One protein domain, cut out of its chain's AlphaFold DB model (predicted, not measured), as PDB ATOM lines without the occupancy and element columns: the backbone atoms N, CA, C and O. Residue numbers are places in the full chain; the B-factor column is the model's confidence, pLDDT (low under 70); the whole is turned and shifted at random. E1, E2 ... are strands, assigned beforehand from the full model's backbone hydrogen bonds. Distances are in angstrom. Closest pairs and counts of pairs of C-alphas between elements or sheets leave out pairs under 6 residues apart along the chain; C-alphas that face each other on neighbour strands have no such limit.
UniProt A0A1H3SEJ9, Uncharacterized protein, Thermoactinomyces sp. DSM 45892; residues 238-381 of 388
ATOM      1  N   GLN A 238      21.766  10.924  30.938       81.81
ATOM      2  CA  GLN A 238      21.176   9.756  30.294       81.81
ATOM      3  C   GLN A 238      19.674   9.911  30.069       81.81
ATOM      4  O   GLN A 238      19.178   9.429  29.059       81.81
ATOM      5  N   ALA A 239      18.940  10.625  30.923       87.75
ATOM      6  CA  ALA A 239      17.554  10.967  30.615       87.75
ATOM      7  C   ALA A 239      17.120  12.307  31.179       87.75
ATOM      8  O   ALA A 239      17.625  12.792  32.195       87.75
ATOM      9  N   VAL A 240      16.115  12.868  30.517       91.50
ATOM     10  CA  VAL A 240      15.420  14.072  30.952       91.50
ATOM     11  C   VAL A 240      13.929  13.794  30.918       91.50
ATOM     12  O   VAL A 240      13.405  13.306  29.918       91.50
ATOM     13  N   VAL A 241      13.244  14.134  32.006       94.56
ATOM     14  CA  VAL A 241      11.787  14.173  32.075       94.56
ATOM     15  C   VAL A 241      11.334  15.505  32.659       94.56
ATOM     16  O   VAL A 241      11.853  15.970  33.675       94.56
ATOM     17  N   ASN A 242      10.370  16.132  31.999       95.12
ATOM     18  CA  ASN A 242       9.712  17.353  32.441       95.12
ATOM     19  C   ASN A 242       8.252  17.279  32.016       95.12
ATOM     20  O   ASN A 242       7.908  17.640  30.892       95.12
ATOM     21  N   THR A 243       7.410  16.777  32.910       95.56
ATOM     22  CA  THR A 243       6.016  16.486  32.592       95.56
ATOM     23  C   THR A 243       5.105  16.813  33.765       95.56
ATOM     24  O   THR A 243       5.515  16.805  34.931       95.56
ATOM     25  N   PHE A 244       3.843  17.078  33.452       94.81
ATOM     26  CA  PHE A 244       2.772  17.206  34.427       94.81
ATOM     27  C   PHE A 244       1.558  16.401  33.983       94.81
ATOM     28  O   PHE A 244       1.346  16.164  32.796       94.81
ATOM     29  N   CYS A 245       0.740  15.994  34.945       94.50
ATOM     30  CA  CYS A 245      -0.558  15.410  34.655       94.50
ATOM     31  C   CYS A 245      -1.542  15.644  35.799       94.50
ATOM     32  O   CYS A 245      -1.150  15.816  36.956       94.50
ATOM     33  N   ASP A 246      -2.828  15.636  35.457       95.50
ATOM     34  CA  ASP A 246      -3.910  15.750  36.427       95.50
ATOM     35  C   ASP A 246      -4.241  14.372  37.009       95.50
ATOM     36  O   ASP A 246      -4.566  13.418  36.286       95.50
ATOM     37  N   VAL A 247      -4.131  14.283  38.332       92.12
ATOM     38  CA  VAL A 247      -4.377  13.079  39.124       92.12
ATOM     39  C   VAL A 247      -5.868  12.740  39.077       92.12
ATOM     40  O   VAL A 247      -6.718  13.622  39.173       92.12
ATOM     41  N   GLY A 248      -6.183  11.454  38.912       84.88
ATOM     42  CA  GLY A 248      -7.557  10.966  38.733       84.88
ATOM     43  C   GLY A 248      -7.959  10.778  37.265       84.88
ATOM     44  O   GLY A 248      -9.064  10.314  36.979       84.88
ATOM     45  N   SER A 249      -7.062  11.087  36.323       90.19
ATOM     46  CA  SER A 249      -7.206  10.688  34.922       90.19
ATOM     47  C   SER A 249      -6.817   9.217  34.709       90.19
ATOM     48  O   SER A 249      -6.163   8.595  35.542       90.19
ATOM     49  N   ALA A 250      -7.199   8.639  33.564       88.19
ATOM     50  CA  ALA A 250      -6.929   7.229  33.254       88.19
ATOM     51  C   ALA A 250      -5.430   6.874  33.171       88.19
ATOM     52  O   ALA A 250      -5.081   5.694  33.205       88.19
ATOM     53  N   THR A 251      -4.556   7.874  33.034       91.56
ATOM     54  CA  THR A 251      -3.114   7.696  32.823       91.56
ATOM     55  C   THR A 251      -2.265   8.261  33.956       91.56
ATOM     56  O   THR A 251      -1.058   8.060  33.937       91.56
ATOM     57  N   CYS A 252      -2.857   8.948  34.938       94.25
ATOM     58  CA  CYS A 252      -2.137   9.658  35.994       94.25
ATOM     59  C   CYS A 252      -2.734   9.316  37.363       94.25
ATOM     60  O   CYS A 252      -3.857   9.719  37.687       94.25
ATOM     61  N   THR A 253      -1.980   8.571  38.169       96.12
ATOM     62  CA  THR A 253      -2.408   8.117  39.497       96.12
ATOM     63  C   THR A 253      -1.391   8.500  40.562       96.12
ATOM     64  O   THR A 253      -0.184   8.566  40.309       96.12
ATOM     65  N   LEU A 254      -1.896   8.756  41.767       96.00
ATOM     66  CA  LEU A 254      -1.096   9.078  42.938       96.00
ATOM     67  C   LEU A 254      -1.692   8.379  44.156       96.00
ATOM     68  O   LEU A 254      -2.840   8.628  44.516       96.00
ATOM     69  N   ASN A 255      -0.893   7.532  44.794       94.88
ATOM     70  CA  ASN A 255      -1.224   6.911  46.066       94.88
ATOM     71  C   ASN A 255      -0.383   7.552  47.174       94.88
ATOM     72  O   ASN A 255       0.848   7.568  47.079       94.88
ATOM     73  N   LEU A 256      -1.036   8.065  48.216       92.44
ATOM     74  CA  LEU A 256      -0.405   8.615  49.412       92.44
ATOM     75  C   LEU A 256      -0.812   7.765  50.618       92.44
ATOM     76  O   LEU A 256      -1.971   7.733  51.014       92.44
ATOM     77  N   ASN A 257       0.154   7.080  51.225       90.50
ATOM     78  CA  ASN A 257      -0.022   6.234  52.409       90.50
ATOM     79  C   ASN A 257      -1.127   5.166  52.274       90.50
ATOM     80  O   ASN A 257      -1.772   4.811  53.259       90.50
ATOM     81  N   GLY A 258      -1.330   4.628  51.069       87.25
ATOM     82  CA  GLY A 258      -2.362   3.629  50.786       87.25
ATOM     83  C   GLY A 258      -3.704   4.214  50.343       87.25
ATOM     84  O   GLY A 258      -4.574   3.441  49.952       87.25
ATOM     85  N   GLU A 259      -3.867   5.538  50.338       90.06
ATOM     86  CA  GLU A 259      -5.055   6.220  49.820       90.06
ATOM     87  C   GLU A 259      -4.797   6.762  48.409       90.06
ATOM     88  O   GLU A 259      -3.829   7.490  48.176       90.06
ATOM     89  N   ASP A 260      -5.666   6.410  47.460       92.12
ATOM     90  CA  ASP A 260      -5.614   6.953  46.103       92.12
ATOM     91  C   ASP A 260      -6.216   8.358  46.082       92.12
ATOM     92  O   ASP A 260      -7.384   8.559  46.425       92.12
ATOM     93  N   LEU A 261      -5.422   9.333  45.649       91.81
ATOM     94  CA  LEU A 261      -5.892  10.694  45.437       91.81
ATOM     95  C   LEU A 261      -6.566  10.788  44.064       91.81
ATOM     96  O   LEU A 261      -6.108  10.199  43.085       91.81
ATOM     97  N   THR A 262      -7.677  11.522  43.992       91.12
ATOM     98  CA  THR A 262      -8.524  11.594  42.784       91.12
ATOM     99  C   THR A 262      -8.576  12.975  42.141       91.12
ATOM    100  O   THR A 262      -9.229  13.139  41.115       91.12
ATOM    101  N   THR A 263      -7.943  13.973  42.755       91.81
ATOM    102  CA  THR A 263      -7.922  15.369  42.300       91.81
ATOM    103  C   THR A 263      -6.525  15.963  42.487       91.81
ATOM    104  O   THR A 263      -5.704  15.418  43.223       91.81
ATOM    105  N   GLY A 264      -6.228  17.073  41.806       93.38
ATOM    106  CA  GLY A 264      -4.938  17.770  41.869       93.38
ATOM    107  C   GLY A 264      -4.017  17.489  40.681       93.38
ATOM    108  O   GLY A 264      -4.346  16.720  39.780       93.38
ATOM    109  N   THR A 265      -2.850  18.126  40.682       95.88
ATOM    110  CA  THR A 265      -1.885  18.062  39.573       95.88
ATOM    111  C   THR A 265      -0.523  17.650  40.108       95.88
ATOM    112  O   THR A 265      -0.042  18.224  41.089       95.88
ATOM    113  N   GLN A 266       0.110  16.670  39.462       95.00
ATOM    114  CA  GLN A 266       1.482  16.264  39.761       95.00
ATOM    115  C   GLN A 266       2.456  16.722  38.676       95.00
ATOM    116  O   GLN A 266       2.106  16.788  37.499       95.00
ATOM    117  N   TYR A 267       3.682  17.019  39.090       95.75
ATOM    118  CA  TYR A 267       4.777  17.520  38.273       95.75
ATOM    119  C   TYR A 267       6.052  16.743  38.597       95.75
ATOM    120  O   TYR A 267       6.453  16.671  39.762       95.75
ATOM    121  N   LEU A 268       6.698  16.193  37.570       96.88
ATOM    122  CA  LEU A 268       8.003  15.548  37.677       96.88
ATOM    123  C   LEU A 268       9.001  16.292  36.793       96.88
ATOM    124  O   LEU A 268       8.811  16.395  35.580       96.88
ATOM    125  N   LEU A 269      10.083  16.751  37.415       96.00
ATOM    126  CA  LEU A 269      11.249  17.290  36.733       96.00
ATOM    127  C   LEU A 269      12.475  16.515  37.194       96.00
ATOM    128  O   LEU A 269      12.874  16.614  38.359       96.00
ATOM    129  N   ALA A 270      13.067  15.760  36.277       93.06
ATOM    130  CA  ALA A 270      14.295  15.036  36.534       93.06
ATOM    131  C   ALA A 270      15.257  15.101  35.350       93.06
ATOM    132  O   ALA A 270      14.878  14.887  34.202       93.06
ATOM    133  N   THR A 271      16.520  15.341  35.673       90.94
ATOM    134  CA  THR A 271      17.664  15.179  34.783       90.94
ATOM    135  C   THR A 271      18.571  14.162  35.448       90.94
ATOM    136  O   THR A 271      19.045  14.395  36.557       90.94
ATOM    137  N   THR A 272      18.773  13.023  34.805       85.38
ATOM    138  CA  THR A 272      19.524  11.895  35.358       85.38
ATOM    139  C   THR A 272      20.804  11.737  34.571       85.38
ATOM    140  O   THR A 272      20.779  11.719  33.342       85.38
ATOM    141  N   CYS A 273      21.932  11.694  35.262       79.69
ATOM    142  CA  CYS A 273      23.239  11.638  34.637       79.69
ATOM    143  C   CYS A 273      24.020  10.441  35.163       79.69
ATOM    144  O   CYS A 273      23.808  10.016  36.300       79.69
ATOM    145  N   ASN A 274      24.905   9.926  34.305       70.62
ATOM    146  CA  ASN A 274      25.608   8.674  34.538       70.62
ATOM    147  C   ASN A 274      26.512   8.720  35.781       70.62
ATOM    148  O   ASN A 274      26.768   9.772  36.367       70.62
ATOM    149  N   SER A 275      27.090   7.577  36.143       64.56
ATOM    150  CA  SER A 275      28.042   7.456  37.256       64.56
ATOM    151  C   SER A 275      29.257   8.401  37.169       64.56
ATOM    152  O   SER A 275      29.862   8.699  38.200       64.56
ATOM    153  N   CYS A 276      29.587   8.943  35.990       56.84
ATOM    154  CA  CYS A 276      30.634   9.955  35.815       56.84
ATOM    155  C   CYS A 276      30.184  11.378  36.209       56.84
ATOM    156  O   CYS A 276      31.029  12.220  36.513       56.84
ATOM    157  N   SER A 277      28.876  11.657  36.231       68.19
ATOM    158  CA  SER A 277      28.285  12.949  36.602       68.19
ATOM    159  C   SER A 277      27.068  12.826  37.526       68.19
ATOM    160  O   SER A 277      26.204  13.698  37.530       68.19
ATOM    161  N   ALA A 278      27.033  11.804  38.387       67.38
ATOM    162  CA  ALA A 278      25.922  11.548  39.313       67.38
ATOM    163  C   ALA A 278      25.586  12.741  40.235       67.38
ATOM    164  O   ALA A 278      24.443  12.894  40.660       67.38
ATOM    165  N   LEU A 279      26.557  13.627  40.503       69.62
ATOM    166  CA  LEU A 279      26.353  14.885  41.240       69.62
ATOM    167  C   LEU A 279      25.465  15.900  40.499       69.62
ATOM    168  O   LEU A 279      24.909  16.796  41.128       69.62
ATOM    169  N   ASN A 280      25.330  15.765  39.180       77.31
ATOM    170  CA  ASN A 280      24.472  16.595  38.337       77.31
ATOM    171  C   ASN A 280      23.065  15.998  38.177       77.31
ATOM    172  O   ASN A 280      22.202  16.640  37.572       77.31
ATOM    173  N   THR A 281      22.812  14.801  38.725       85.06
ATOM    174  CA  THR A 281      21.469  14.225  38.758       85.06
ATOM    175  C   THR A 281      20.584  15.066  39.666       85.06
ATOM    176  O   THR A 281      20.824  15.197  40.866       85.06
ATOM    177  N   THR A 282      19.529  15.627  39.088       91.75
ATOM    178  CA  THR A 282      18.529  16.424  39.795       91.75
ATOM    179  C   THR A 282      17.179  15.761  39.614       91.75
ATOM    180  O   THR A 282      16.779  15.456  38.497       91.75
ATOM    181  N   ILE A 283      16.478  15.496  40.714       95.31
ATOM    182  CA  ILE A 283      15.137  14.913  40.690       95.31
ATOM    183  C   ILE A 283      14.283  15.718  41.655       95.31
ATOM    184  O   ILE A 283      14.605  15.839  42.839       95.31
ATOM    185  N   SER A 284      13.193  16.263  41.132       96.44
ATOM    186  CA  SER A 284      12.193  16.986  41.900       96.44
ATOM    187  C   SER A 284      10.798  16.543  41.487       96.44
ATOM    188  O   SER A 284      10.497  16.382  40.304       96.44
ATOM    189  N   TYR A 285       9.948  16.344  42.481       97.75
ATOM    190  CA  TYR A 285       8.558  15.972  42.286       97.75
ATOM    191  C   TYR A 285       7.682  16.870  43.145       97.75
ATOM    192  O   TYR A 285       7.998  17.129  44.305       97.75
ATOM    193  N   ASN A 286       6.583  17.349  42.579       96.94
ATOM    194  CA  ASN A 286       5.602  18.134  43.309       96.94
ATOM    195  C   ASN A 286       4.202  17.643  42.977       96.94
ATOM    196  O   ASN A 286       3.900  17.338  41.829       96.94
ATOM    197  N   TYR A 287       3.334  17.640  43.974       96.88
ATOM    198  CA  TYR A 287       1.908  17.455  43.788       96.88
ATOM    199  C   TYR A 287       1.156  18.539  44.548       96.88
ATOM    200  O   TYR A 287       1.442  18.821  45.716       96.88
ATOM    201  N   VAL A 288       0.202  19.152  43.853       95.12
ATOM    202  CA  VAL A 288      -0.659  20.203  44.382       95.12
ATOM    203  C   VAL A 288      -2.090  19.696  44.372       95.12
ATOM    204  O   VAL A 288      -2.689  19.518  43.309       95.12
ATOM    205  N   ASN A 289      -2.644  19.499  45.564       92.06
ATOM    206  CA  ASN A 289      -4.060  19.238  45.735       92.06
ATOM    207  C   ASN A 289      -4.806  20.581  45.781       92.06
ATOM    208  O   ASN A 289      -4.534  21.445  46.618       92.06
ATOM    209  N   THR A 290      -5.736  20.776  44.850       83.69
ATOM    210  CA  THR A 290      -6.543  21.998  44.743       83.69
ATOM    211  C   THR A 290      -7.678  22.061  45.767       83.69
ATOM    212  O   THR A 290      -8.185  23.150  46.037       83.69
ATOM    213  N   GLU A 291      -8.070  20.924  46.342       89.00
ATOM    214  CA  GLU A 291      -9.167  20.789  47.304       89.00
ATOM    215  C   GLU A 291      -8.662  20.733  48.753       89.00
ATOM    216  O   GLU A 291      -9.290  21.318  49.637       89.00
ATOM    217  N   ASP A 292      -7.509  20.098  48.994       87.19
ATOM    218  CA  ASP A 292      -6.891  19.979  50.321       87.19
ATOM    219  C   ASP A 292      -5.373  20.259  50.305       87.19
ATOM    220  O   ASP A 292      -4.559  19.348  50.133       87.19
ATOM    221  N   PRO A 293      -4.947  21.509  50.576       85.81
ATOM    222  CA  PRO A 293      -3.532  21.876  50.615       85.81
ATOM    223  C   PRO A 293      -2.695  21.119  51.657       85.81
ATOM    224  O   PRO A 293      -1.466  21.135  51.572       85.81
ATOM    225  N   THR A 294      -3.318  20.469  52.650       86.69
ATOM    226  CA  THR A 294      -2.589  19.657  53.640       86.69
ATOM    227  C   THR A 294      -2.013  18.376  53.035       86.69
ATOM    228  O   THR A 294      -1.111  17.778  53.615       86.69
ATOM    229  N   GLN A 295      -2.459  17.998  51.837       87.88
ATOM    230  CA  GLN A 295      -1.954  16.855  51.080       87.88
ATOM    231  C   GLN A 295      -0.931  17.250  50.007       87.88
ATOM    232  O   GLN A 295      -0.522  16.403  49.216       87.88
ATOM    233  N   ASN A 296      -0.491  18.512  49.964       93.81
ATOM    234  CA  ASN A 296       0.565  18.925  49.043       93.81
ATOM    235  C   ASN A 296       1.867  18.184  49.355       93.81
ATOM    236  O   ASN A 296       2.282  18.092  50.516       93.81
ATOM    237  N   ILE A 297       2.515  17.699  48.299       95.38
ATOM    238  CA  ILE A 297       3.767  16.949  48.370       95.38
ATOM    239  C   ILE A 297       4.830  17.740  47.621       95.38
ATOM    240  O   ILE A 297       4.618  18.138  46.476       95.38
ATOM    241  N   SER A 298       5.992  17.914  48.235       96.44
ATOM    242  CA  SER A 298       7.212  18.290  47.527       96.44
ATOM    243  C   SER A 298       8.322  17.309  47.867       96.44
ATOM    244  O   SER A 298       8.501  16.924  49.019       96.44
ATOM    245  N   PHE A 299       9.060  16.868  46.861       97.06
ATOM    246  CA  PHE A 299      10.173  15.948  47.005       97.06
ATOM    247  C   PHE A 299      11.369  16.453  46.211       97.06
ATOM    248  O   PHE A 299      11.230  16.856  45.055       97.06
ATOM    249  N   THR A 300      12.542  16.358  46.829       96.62
ATOM    250  CA  THR A 300      13.830  16.636  46.195       96.62
ATOM    251  C   THR A 300      14.800  15.517  46.547       96.62
ATOM    252  O   THR A 300      15.007  15.219  47.727       96.62
ATOM    253  N   ALA A 301      15.403  14.893  45.535       94.00
ATOM    254  CA  ALA A 301      16.465  13.916  45.750       94.00
ATOM    255  C   ALA A 301      17.754  14.601  46.231       94.00
ATOM    256  O   ALA A 301      18.089  15.692  45.777       94.00
ATOM    257  N   ASN A 302      18.505  13.932  47.106       90.19
ATOM    258  CA  ASN A 302      19.837  14.377  47.536       90.19
ATOM    259  C   ASN A 302      20.950  13.922  46.571       90.19
ATOM    260  O   ASN A 302      22.111  14.273  46.764       90.19
ATOM    261  N   GLY A 303      20.598  13.122  45.561       82.94
ATOM    262  CA  GLY A 303      21.496  12.529  44.573       82.94
ATOM    263  C   GLY A 303      21.026  11.134  44.159       82.94
ATOM    264  O   GLY A 303      20.053  10.605  44.710       82.94
ATOM    265  N   ALA A 304      21.710  10.542  43.181       84.00
ATOM    266  CA  ALA A 304      21.547   9.138  42.810       84.00
ATOM    267  C   ALA A 304      22.596   8.279  43.532       84.00
ATOM    268  O   ALA A 304      23.781   8.608  43.524       84.00
ATOM    269  N   GLU A 305      22.160   7.188  44.157       86.38
ATOM    270  CA  GLU A 305      23.037   6.207  44.813       86.38
ATOM    271  C   GLU A 305      23.297   5.000  43.904       86.38
ATOM    272  O   GLU A 305      24.387   4.430  43.930       86.38
ATOM    273  N   ALA A 306      22.316   4.635  43.076       83.75
ATOM    274  CA  ALA A 306      22.479   3.658  42.009       83.75
ATOM    275  C   ALA A 306      21.589   4.003  40.811       83.75
ATOM    276  O   ALA A 306      20.474   4.509  40.966       83.75
ATOM    277  N   GLU A 307      22.086   3.682  39.623       84.44
ATOM    278  CA  GLU A 307      21.437   3.912  38.339       84.44
ATOM    279  C   GLU A 307      21.624   2.680  37.456       84.44
ATOM    280  O   GLU A 307      22.681   2.049  37.475       84.44
ATOM    281  N   HIS A 308      20.595   2.340  36.686       86.56
ATOM    282  CA  HIS A 308      20.633   1.243  35.729       86.56
ATOM    283  C   HIS A 308      19.808   1.578  34.486       86.56
ATOM    284  O   HIS A 308      18.641   1.956  34.612       86.56
ATOM    285  N   CYS A 309      20.393   1.428  33.298       84.75
ATOM    286  CA  CYS A 309      19.755   1.705  32.005       84.75
ATOM    287  C   CYS A 309      19.738   0.417  31.176       84.75
ATOM    288  O   CYS A 309      20.774  -0.219  30.988       84.75
ATOM    289  N   GLU A 310      18.578   0.036  30.651       87.00
ATOM    290  CA  GLU A 310      18.416  -1.140  29.800       87.00
ATOM    291  C   GLU A 310      17.693  -0.782  28.504       87.00
ATOM    292  O   GLU A 310      16.682  -0.076  28.502       87.00
ATOM    293  N   THR A 311      18.167  -1.346  27.393       85.75
ATOM    294  CA  THR A 311      17.459  -1.318  26.111       85.75
ATOM    295  C   THR A 311      16.856  -2.687  25.838       85.75
ATOM    296  O   THR A 311      17.556  -3.699  25.864       85.75
ATOM    297  N   ASN A 312      15.567  -2.733  25.514       80.25
ATOM    298  CA  ASN A 312      14.889  -3.950  25.086       80.25
ATOM    299  C   ASN A 312      14.138  -3.730  23.760       80.25
ATOM    300  O   ASN A 312      14.163  -2.652  23.173       80.25
ATOM    301  N   ALA A 313      13.471  -4.773  23.260       76.25
ATOM    302  CA  ALA A 313      12.764  -4.723  21.977       76.25
ATOM    303  C   ALA A 313      11.552  -3.764  21.952       76.25
ATOM    304  O   ALA A 313      10.988  -3.535  20.885       76.25
ATOM    305  N   ILE A 314      11.126  -3.252  23.109       75.38
ATOM    306  CA  ILE A 314       9.912  -2.447  23.288       75.38
ATOM    307  C   ILE A 314      10.267  -0.986  23.622       75.38
ATOM    308  O   ILE A 314       9.440  -0.101  23.422       75.38
ATOM    309  N   GLY A 315      11.489  -0.702  24.082       85.75
ATOM    310  CA  GLY A 315      11.865   0.620  24.571       85.75
ATOM    311  C   GLY A 315      13.195   0.664  25.314       85.75
ATOM    312  O   GLY A 315      13.933  -0.321  25.390       85.75
ATOM    313  N   GLN A 316      13.466   1.829  25.891       90.50
ATOM    314  CA  GLN A 316      14.518   2.059  26.874       90.50
ATOM    315  C   GLN A 316      13.888   2.180  28.263       90.50
ATOM    316  O   GLN A 316      12.774   2.682  28.424       90.50
ATOM    317  N   THR A 317      14.571   1.677  29.284       91.25
ATOM    318  CA  THR A 317      14.151   1.808  30.679       91.25
ATOM    319  C   THR A 317      15.334   2.240  31.517       91.25
ATOM    320  O   THR A 317      16.379   1.601  31.480       91.25
ATOM    321  N   GLN A 318      15.151   3.295  32.301       90.88
ATOM    322  CA  GLN A 318      16.151   3.778  33.239       90.88
ATOM    323  C   GLN A 318      15.574   3.749  34.649       90.88
ATOM    324  O   GLN A 318      14.455   4.203  34.882       90.88
ATOM    325  N   THR A 319      16.330   3.190  35.587       92.31
ATOM    326  CA  THR A 319      15.952   3.084  36.996       92.31
ATOM    327  C   THR A 319      16.996   3.789  37.845       92.31
ATOM    328  O   THR A 319      18.178   3.475  37.755       92.31
ATOM    329  N   ILE A 320      16.553   4.732  38.676       92.31
ATOM    330  CA  ILE A 320      17.394   5.533  39.562       92.31
ATOM    331  C   ILE A 320      16.903   5.340  40.986       92.31
ATOM    332  O   ILE A 320      15.711   5.464  41.263       92.31
ATOM    333  N   THR A 321      17.825   5.065  41.899       93.31
ATOM    334  CA  THR A 321      17.523   4.900  43.321       93.31
ATOM    335  C   THR A 321      18.435   5.768  44.171       93.31
ATOM    336  O   THR A 321      19.570   6.067  43.793       93.31
ATOM    337  N   GLY A 322      17.933   6.184  45.328       92.62
ATOM    338  CA  GLY A 322      18.723   6.922  46.303       92.62
ATOM    339  C   GLY A 322      17.881   7.445  47.449       92.62
ATOM    340  O   GLY A 322      16.797   6.933  47.737       92.62
ATOM    341  N   THR A 323      18.370   8.500  48.091       93.94
ATOM    342  CA  THR A 323      17.693   9.161  49.205       93.94
ATOM    343  C   THR A 323      17.345  10.612  48.886       93.94
ATOM    344  O   THR A 323      17.942  11.263  48.027       93.94
ATOM    345  N   GLY A 324      16.333  11.138  49.567       94.25
ATOM    346  CA  GLY A 324      15.876  12.508  49.382       94.25
ATOM    347  C   GLY A 324      15.072  13.021  50.565       94.25
ATOM    348  O   GLY A 324      14.873  12.326  51.566       94.25
ATOM    349  N   LEU A 325      14.612  14.257  50.432       95.50
ATOM    350  CA  LEU A 325      13.735  14.910  51.390       95.50
ATOM    351  C   LEU A 325      12.347  15.038  50.772       95.50
ATOM    352  O   LEU A 325      12.192  15.644  49.713       95.50
ATOM    353  N   VAL A 326      11.337  14.495  51.447       95.75
ATOM    354  CA  VAL A 326       9.931  14.723  51.103       95.75
ATOM    355  C   VAL A 326       9.286  15.610  52.154       95.75
ATOM    356  O   VAL A 326       9.546  15.453  53.344       95.75
ATOM    357  N   THR A 327       8.434  16.528  51.725       94.75
ATOM    358  CA  THR A 327       7.559  17.324  52.578       94.75
ATOM    359  C   THR A 327       6.121  17.007  52.216       94.75
ATOM    360  O   THR A 327       5.731  17.176  51.064       94.75
ATOM    361  N   VAL A 328       5.332  16.571  53.194       91.75
ATOM    362  CA  VAL A 328       3.891  16.327  53.034       91.75
ATOM    363  C   VAL A 328       3.152  17.229  54.010       91.75
ATOM    364  O   VAL A 328       3.450  17.214  55.207       91.75
ATOM    365  N   GLY A 329       2.251  18.078  53.512       85.19
ATOM    366  CA  GLY A 329       1.469  18.984  54.365       85.19
ATOM    367  C   GLY A 329       2.313  19.925  55.235       85.19
ATOM    368  O   GLY A 329       1.887  20.326  56.315       85.19
ATOM    369  N   GLY A 330       3.540  20.235  54.803       82.88
ATOM    370  CA  GLY A 330       4.502  21.063  55.539       82.88
ATOM    371  C   GLY A 330       5.438  20.311  56.495       82.88
ATOM    372  O   GLY A 330       6.328  20.937  57.067       82.88
ATOM    373  N   SER A 331       5.298  18.990  56.652       86.88
ATOM    374  CA  SER A 331       6.202  18.168  57.471       86.88
ATOM    375  C   SER A 331       7.255  17.478  56.608       86.88
ATOM    376  O   SER A 331       6.903  16.688  55.734       86.88
ATOM    377  N   ALA A 332       8.536  17.762  56.855       91.25
ATOM    378  CA  ALA A 332       9.655  17.198  56.099       91.25
ATOM    379  C   ALA A 332      10.174  15.882  56.712       91.25
ATOM    380  O   ALA A 332      10.219  15.726  57.932       91.25
ATOM    381  N   SER A 333      10.575  14.922  55.880       91.12
ATOM    382  CA  SER A 333      11.108  13.615  56.288       91.12
ATOM    383  C   SER A 333      12.132  13.090  55.282       91.12
ATOM    384  O   SER A 333      11.980  13.271  54.075       91.12
ATOM    385  N   SER A 334      13.177  12.426  55.784       92.44
ATOM    386  CA  SER A 334      14.162  11.736  54.943       92.44
ATOM    387  C   SER A 334      13.599  10.401  54.471       92.44
ATOM    388  O   SER A 334      13.084   9.623  55.274       92.44
ATOM    389  N   VAL A 335      13.728  10.124  53.180       94.56
ATOM    390  CA  VAL A 335      13.102   8.979  52.507       94.56
ATOM    391  C   VAL A 335      14.051   8.364  51.486       94.56
ATOM    392  O   VAL A 335      14.957   9.034  50.994       94.56
ATOM    393  N   ALA A 336      13.836   7.091  51.172       94.69
ATOM    394  CA  ALA A 336      14.403   6.446  49.998       94.69
ATOM    395  C   ALA A 336      13.451   6.630  48.810       94.69
ATOM    396  O   ALA A 336      12.234   6.703  48.996       94.69
ATOM    397  N   TYR A 337      13.994   6.689  47.600       95.56
ATOM    398  CA  TYR A 337      13.208   6.763  46.378       95.56
ATOM    399  C   TYR A 337      13.697   5.776  45.317       95.56
ATOM    400  O   TYR A 337      14.865   5.383  45.291       95.56
ATOM    401  N   SER A 338      12.780   5.416  44.423       96.06
ATOM    402  CA  SER A 338      13.041   4.707  43.175       96.06
ATOM    403  C   SER A 338      12.252   5.390  42.063       96.06
ATOM    404  O   SER A 338      11.024   5.420  42.113       96.06
ATOM    405  N   LEU A 339      12.950   5.942  41.074       96.81
ATOM    406  CA  LEU A 339      12.370   6.522  39.868       96.81
ATOM    407  C   LEU A 339      12.652   5.596  38.688       96.81
ATOM    408  O   LEU A 339      13.809   5.340  38.370       96.81
ATOM    409  N   GLN A 340      11.602   5.128  38.024       96.06
ATOM    410  CA  GLN A 340      11.700   4.398  36.770       96.06
ATOM    411  C   GLN A 340      11.138   5.249  35.632       96.06
ATOM    412  O   GLN A 340       9.974   5.644  35.667       96.06
ATOM    413  N   LEU A 341      11.958   5.495  34.614       95.38
ATOM    414  CA  LEU A 341      11.584   6.137  33.357       95.38
ATOM    415  C   LEU A 341      11.522   5.075  32.260       95.38
ATOM    416  O   LEU A 341      12.398   4.214  32.172       95.38
ATOM    417  N   ARG A 342      10.485   5.124  31.428       94.25
ATOM    418  CA  ARG A 342      10.270   4.208  30.306       94.25
ATOM    419  C   ARG A 342       9.993   5.020  29.053       94.25
ATOM    420  O   ARG A 342       8.971   5.694  28.980       94.25
ATOM    421  N   GLU A 343      10.887   4.911  28.082       93.12
ATOM    422  CA  GLU A 343      10.713   5.477  26.746       93.12
ATOM    423  C   GLU A 343      10.369   4.339  25.779       93.12
ATOM    424  O   GLU A 343      11.170   3.426  25.558       93.12
ATOM    425  N   ALA A 344       9.155   4.338  25.246       87.38
ATOM    426  CA  ALA A 344       8.638   3.272  24.405       87.38
ATOM    427  C   ALA A 344       8.992   3.517  22.930       87.38
ATOM    428  O   ALA A 344       8.743   4.579  22.373       87.38
ATOM    429  N   GLN A 345       9.489   2.489  22.237       80.12
ATOM    430  CA  GLN A 345       9.617   2.519  20.770       80.12
ATOM    431  C   GLN A 345       8.240   2.477  20.090       80.12
ATOM    432  O   GLN A 345       8.057   2.985  18.983       80.12
ATOM    433  N   VAL A 346       7.275   1.826  20.746       73.50
ATOM    434  CA  VAL A 346       5.883   1.707  20.311       73.50
ATOM    435  C   VAL A 346       4.991   1.822  21.543       73.50
ATOM    436  O   VAL A 346       4.995   0.934  22.392       73.50
ATOM    437  N   GLY A 347       4.206   2.893  21.631       79.38
ATOM    438  CA  GLY A 347       3.340   3.165  22.779       79.38
ATOM    439  C   GLY A 347       3.514   4.589  23.287       79.38
ATOM    440  O   GLY A 347       4.003   5.442  22.553       79.38
ATOM    441  N   ALA A 348       3.068   4.831  24.516       87.94
ATOM    442  CA  ALA A 348       3.313   6.080  25.222       87.94
ATOM    443  C   ALA A 348       4.439   5.884  26.240       87.94
ATOM    444  O   ALA A 348       4.595   4.788  26.790       87.94
ATOM    445  N   ASP A 349       5.192   6.946  26.486       94.81
ATOM    446  CA  ASP A 349       6.243   6.949  27.492       94.81
ATOM    447  C   ASP A 349       5.622   6.981  28.887       94.81
ATOM    448  O   ASP A 349       4.457   7.348  29.070       94.81
ATOM    449  N   ALA A 350       6.371   6.547  29.892       95.94
ATOM    450  CA  ALA A 350       5.838   6.421  31.236       95.94
ATOM    451  C   ALA A 350       6.899   6.663  32.301       95.94
ATOM    452  O   ALA A 350       8.079   6.368  32.106       95.94
ATOM    453  N   TYR A 351       6.458   7.112  33.472       97.00
ATOM    454  CA  TYR A 351       7.277   7.084  34.675       97.00
ATOM    455  C   TYR A 351       6.528   6.483  35.859       97.00
ATOM    456  O   TYR A 351       5.297   6.517  35.941       97.00
ATOM    457  N   GLU A 352       7.307   5.963  36.795       97.44
ATOM    458  CA  GLU A 352       6.860   5.521  38.108       97.44
ATOM    459  C   GLU A 352       7.863   6.005  39.156       97.44
ATOM    460  O   GLU A 352       9.050   5.686  39.084       97.44
ATOM    461  N   LEU A 353       7.392   6.807  40.108       97.50
ATOM    462  CA  LEU A 353       8.176   7.295  41.236       97.50
ATOM    463  C   LEU A 353       7.612   6.707  42.526       97.50
ATOM    464  O   LEU A 353       6.451   6.931  42.867       97.50
ATOM    465  N   ILE A 354       8.461   6.001  43.262       96.81
ATOM    466  CA  ILE A 354       8.150   5.434  44.571       96.81
ATOM    467  C   ILE A 354       9.011   6.150  45.607       96.81
ATOM    468  O   ILE A 354      10.230   6.191  45.465       96.81
ATOM    469  N   ILE A 355       8.391   6.692  46.655       95.88
ATOM    470  CA  ILE A 355       9.059   7.359  47.778       95.88
ATOM    471  C   ILE A 355       8.618   6.677  49.067       95.88
ATOM    472  O   ILE A 355       7.424   6.599  49.347       95.88
ATOM    473  N   GLN A 356       9.562   6.190  49.869       94.25
ATOM    474  CA  GLN A 356       9.259   5.429  51.079       94.25
ATOM    475  C   GLN A 356      10.189   5.783  52.237       94.25
ATOM    476  O   GLN A 356      11.395   5.974  52.080       94.25
ATOM    477  N   SER A 357       9.625   5.831  53.440       89.00
ATOM    478  CA  SER A 357      10.405   5.984  54.669       89.00
ATOM    479  C   SER A 357      11.257   4.735  54.952       89.00
ATOM    480  O   SER A 357      10.777   3.613  54.745       89.00
ATOM    481  N   PRO A 358      12.491   4.887  55.472       76.12
ATOM    482  CA  PRO A 358      13.339   3.748  55.814       76.12
ATOM    483  C   PRO A 358      12.635   2.824  56.820       76.12
ATOM    484  O   PRO A 358      12.277   3.255  57.914       76.12
ATOM    485  N   GLY A 359      12.429   1.552  56.460       66.38
ATOM    486  CA  GLY A 359      11.853   0.537  57.356       66.38
ATOM    487  C   GLY A 359      10.368   0.195  57.156       66.38
ATOM    488  O   GLY A 359       9.864  -0.655  57.886       66.38
ATOM    489  N   GLY A 360       9.671   0.792  56.181       56.94
ATOM    490  CA  GLY A 360       8.404   0.281  55.615       56.94
ATOM    491  C   GLY A 360       7.154   0.247  56.514       56.94
ATOM    492  O   GLY A 360       6.067  -0.033  56.014       56.94
ATOM    493  N   LEU A 361       7.253   0.539  57.814       54.28
ATOM    494  CA  LEU A 361       6.128   0.490  58.758       54.28
ATOM    495  C   LEU A 361       5.862   1.872  59.371       54.28
ATOM    496  O   LEU A 361       6.650   2.362  60.175       54.28
ATOM    497  N   GLY A 362       4.727   2.483  59.008       63.56
ATOM    498  CA  GLY A 362       4.195   3.694  59.654       63.56
ATOM    499  C   GLY A 362       4.817   5.033  59.231       63.56
ATOM    500  O   GLY A 362       4.617   6.024  59.928       63.56
ATOM    501  N   GLY A 363       5.562   5.071  58.122       78.81
ATOM    502  CA  GLY A 363       6.133   6.295  57.546       78.81
ATOM    503  C   GLY A 363       5.461   6.723  56.237       78.81
ATOM    504  O   GLY A 363       4.534   6.071  55.765       78.81
ATOM    505  N   VAL A 364       5.952   7.812  55.640       86.88
ATOM    506  CA  VAL A 364       5.500   8.309  54.329       86.88
ATOM    507  C   VAL A 364       5.743   7.243  53.257       86.88
ATOM    508  O   VAL A 364       6.874   6.766  53.127       86.88
ATOM    509  N   SER A 365       4.697   6.897  52.505       92.94
ATOM    510  CA  SER A 365       4.737   6.050  51.309       92.94
ATOM    511  C   SER A 365       3.977   6.739  50.183       92.94
ATOM    512  O   SER A 365       2.788   7.011  50.324       92.94
ATOM    513  N   ILE A 366       4.648   7.022  49.073       95.19
ATOM    514  CA  ILE A 366       4.067   7.696  47.911       95.19
ATOM    515  C   ILE A 366       4.401   6.880  46.672       95.19
ATOM    516  O   ILE A 366       5.565   6.540  46.461       95.19
ATOM    517  N   THR A 367       3.395   6.612  45.846       97.00
ATOM    518  CA  THR A 367       3.575   6.032  44.512       97.00
ATOM    519  C   THR A 367       2.882   6.925  43.496       97.00
ATOM    520  O   THR A 367       1.657   7.040  43.503       97.00
ATOM    521  N   ALA A 368       3.670   7.562  42.635       97.00
ATOM    522  CA  ALA A 368       3.210   8.450  41.577       97.00
ATOM    523  C   ALA A 368       3.481   7.813  40.212       97.00
ATOM    524  O   ALA A 368       4.617   7.436  39.919       97.00
ATOM    525  N   VAL A 369       2.453   7.706  39.372       97.19
ATOM    526  CA  VAL A 369       2.555   7.083  38.046       97.19
ATOM    527  C   VAL A 369       1.963   8.004  36.990       97.19
ATOM    528  O   VAL A 369       0.866   8.537  37.166       97.19
ATOM    529  N   ASN A 370       2.668   8.145  35.869       96.88
ATOM    530  CA  ASN A 370       2.092   8.619  34.614       96.88
ATOM    531  C   ASN A 370       2.400   7.591  33.521       96.88
ATOM    532  O   ASN A 370       3.566   7.352  33.215       96.88
ATOM    533  N   SER A 371       1.370   6.971  32.950       95.12
ATOM    534  CA  SER A 371       1.489   5.942  31.910       95.12
ATOM    535  C   SER A 371       1.356   6.479  30.482       95.12
ATOM    536  O   SER A 371       1.365   5.690  29.537       95.12
ATOM    537  N   ALA A 372       1.199   7.796  30.320       94.12
ATOM    538  CA  ALA A 372       1.102   8.445  29.017       94.12
ATOM    539  C   ALA A 372       1.806   9.807  29.010       94.12
ATOM    540  O   ALA A 372       1.180  10.859  28.867       94.12
ATOM    541  N   VAL A 373       3.124   9.777  29.172       94.31
ATOM    542  CA  VAL A 373       3.993  10.942  29.023       94.31
ATOM    543  C   VAL A 373       4.208  11.215  27.526       94.31
ATOM    544  O   VAL A 373       4.485  10.280  26.771       94.31
ATOM    545  N   PRO A 374       4.063  12.466  27.055       91.69
ATOM    546  CA  PRO A 374       4.409  12.831  25.685       91.69
ATOM    547  C   PRO A 374       5.896  12.593  25.384       91.69
ATOM    548  O   PRO A 374       6.757  12.932  26.190       91.69
ATOM    549  N   SER A 375       6.220  12.111  24.183       86.69
ATOM    550  CA  SER A 375       7.605  11.751  23.819       86.69
ATOM    551  C   SER A 375       8.590  12.907  23.707       86.69
ATOM    552  O   SER A 375       9.790  12.702  23.593       86.69
ATOM    553  N   ASN A 376       8.111  14.148  23.730       86.81
ATOM    554  CA  ASN A 376       8.963  15.330  23.845       86.81
ATOM    555  C   ASN A 376       9.198  15.761  25.305       86.81
ATOM    556  O   ASN A 376       9.968  16.691  25.536       86.81
ATOM    557  N   GLU A 377       8.510  15.143  26.265       90.44
ATOM    558  CA  GLU A 377       8.575  15.448  27.697       90.44
ATOM    559  C   GLU A 377       9.355  14.400  28.496       90.44
ATOM    560  O   GLU A 377       9.722  14.676  29.635       90.44
ATOM    561  N   LEU A 378       9.635  13.230  27.914       93.19
ATOM    562  CA  LEU A 378      10.516  12.199  28.461       93.19
ATOM    563  C   LEU A 378      11.391  11.665  27.333       93.19
ATOM    564  O   LEU A 378      10.877  11.166  26.340       93.19
ATOM    565  N   VAL A 379      12.708  11.770  27.501       90.69
ATOM    566  CA  VAL A 379      13.691  11.257  26.543       90.69
ATOM    567  C   VAL A 379      14.755  10.477  27.300       90.69
ATOM    568  O   VAL A 379      15.328  11.006  28.257       90.69
ATOM    569  N   ILE A 380      15.039   9.249  26.859       89.12
ATOM    570  CA  ILE A 380      16.143   8.431  27.373       89.12
ATOM    571  C   ILE A 380      17.190   8.297  26.269       89.12
ATOM    572  O   ILE A 380      16.970   7.723  25.205       89.12
ATOM    573  N   ASN A 381      18.374   8.831  26.517       78.06
ATOM    574  CA  ASN A 381      19.486   8.772  25.594       78.06
ATOM    575  C   ASN A 381      20.441   7.643  25.987       78.06
ATOM    576  O   ASN A 381      20.908   7.550  27.118       78.06
TER     577      ASN A 381
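This is residues 238 to 381 of the 388 residues of an uncharacterized protein of Thermoactinomyces sp. DSM 45892 (UniProt A0A1H3SEJ9). Two layers of strands lie face to face with their strands crossed, a sandwich folded from one twisted sheet. E12, E1, E4, E5 and E6 make one layer, E7, E10, E11, E2 and E3 the other, and the long strands E8 and E9 bend and take part in both. The printed part has 144 residues with no named helix and twelve named strands, E1 to E12 along the chain, in the class all strand. The sheet is branched, with antiparallel neighbours; the whole is compact, with a radius of gyration of the C-alphas of 14.6 A and spans of 40 by 32 by 23 A.

Start at E1, residues 238 to 246: antiparallel E4, residues 265 to 273, lies on one side of it and antiparallel E12, residues 378 to 380, on the other side. Look for N 241 and O 270, 2.8 A, and N 240 and O 379, 3.0 A, within hydrogen-bond range. Next, E2, residues 252 to 256, forms a hairpin with E3, residues 259 to 261, with N 256 and O 259 at 2.9 A. On its other side is antiparallel E11, residues 365 to 373, with N 253 and O 369 at 3.0 A. E4, E5, residues 282 to 288, and E6, residues 297 to 301, form a meander, each strand the antiparallel neighbour of the one before, with N 267 and O 286 at 2.8 A and N 285 and O 299 at 2.9 A. A second meander runs through E7, residues 306 to 312, E8, residues 315 to 328, E9, residues 331 to 344, E10, residues 349 to 356, and E11; find N 308 and O 319 at 2.9 A, N 318 and O 341 at 2.9 A, N 340 and O 352 at 2.8 A, and N 353 and O 368 at 2.9 A. E8 bends by 81 degrees at residue 325, and E9 by 78 degrees at residue 334. E7, beside residues 315 to 321 of E8, and E6, beside 324 to 328, lie on one side of E8, with N 300 and O 325 at 3.0 A. The closest C-alphas of E9 and E12 are those of Glu 343 and Ile 380, 6.2 A apart.

Find C-alpha 238 at (21.176, 9.756, 30.294); from there E1 runs 26.5 A to C-alpha 246 at (-3.910, 15.750, 36.427). E4 returns over 26.4 A. E8 covers 33.5 A and E9 36.3 A, then E10 23.8 A and E11 22.8 A. E12 ends at C-alpha 380, (16.143, 8.431, 27.373).

The two C-alphas farthest apart, those of Ala 313 and Gly 330, are 43.1 A apart. The printed part has no cut, and no link is long. Its mean pLDDT is 89.0; look for values under 70 at residues 275 to 279 and 359 to 362.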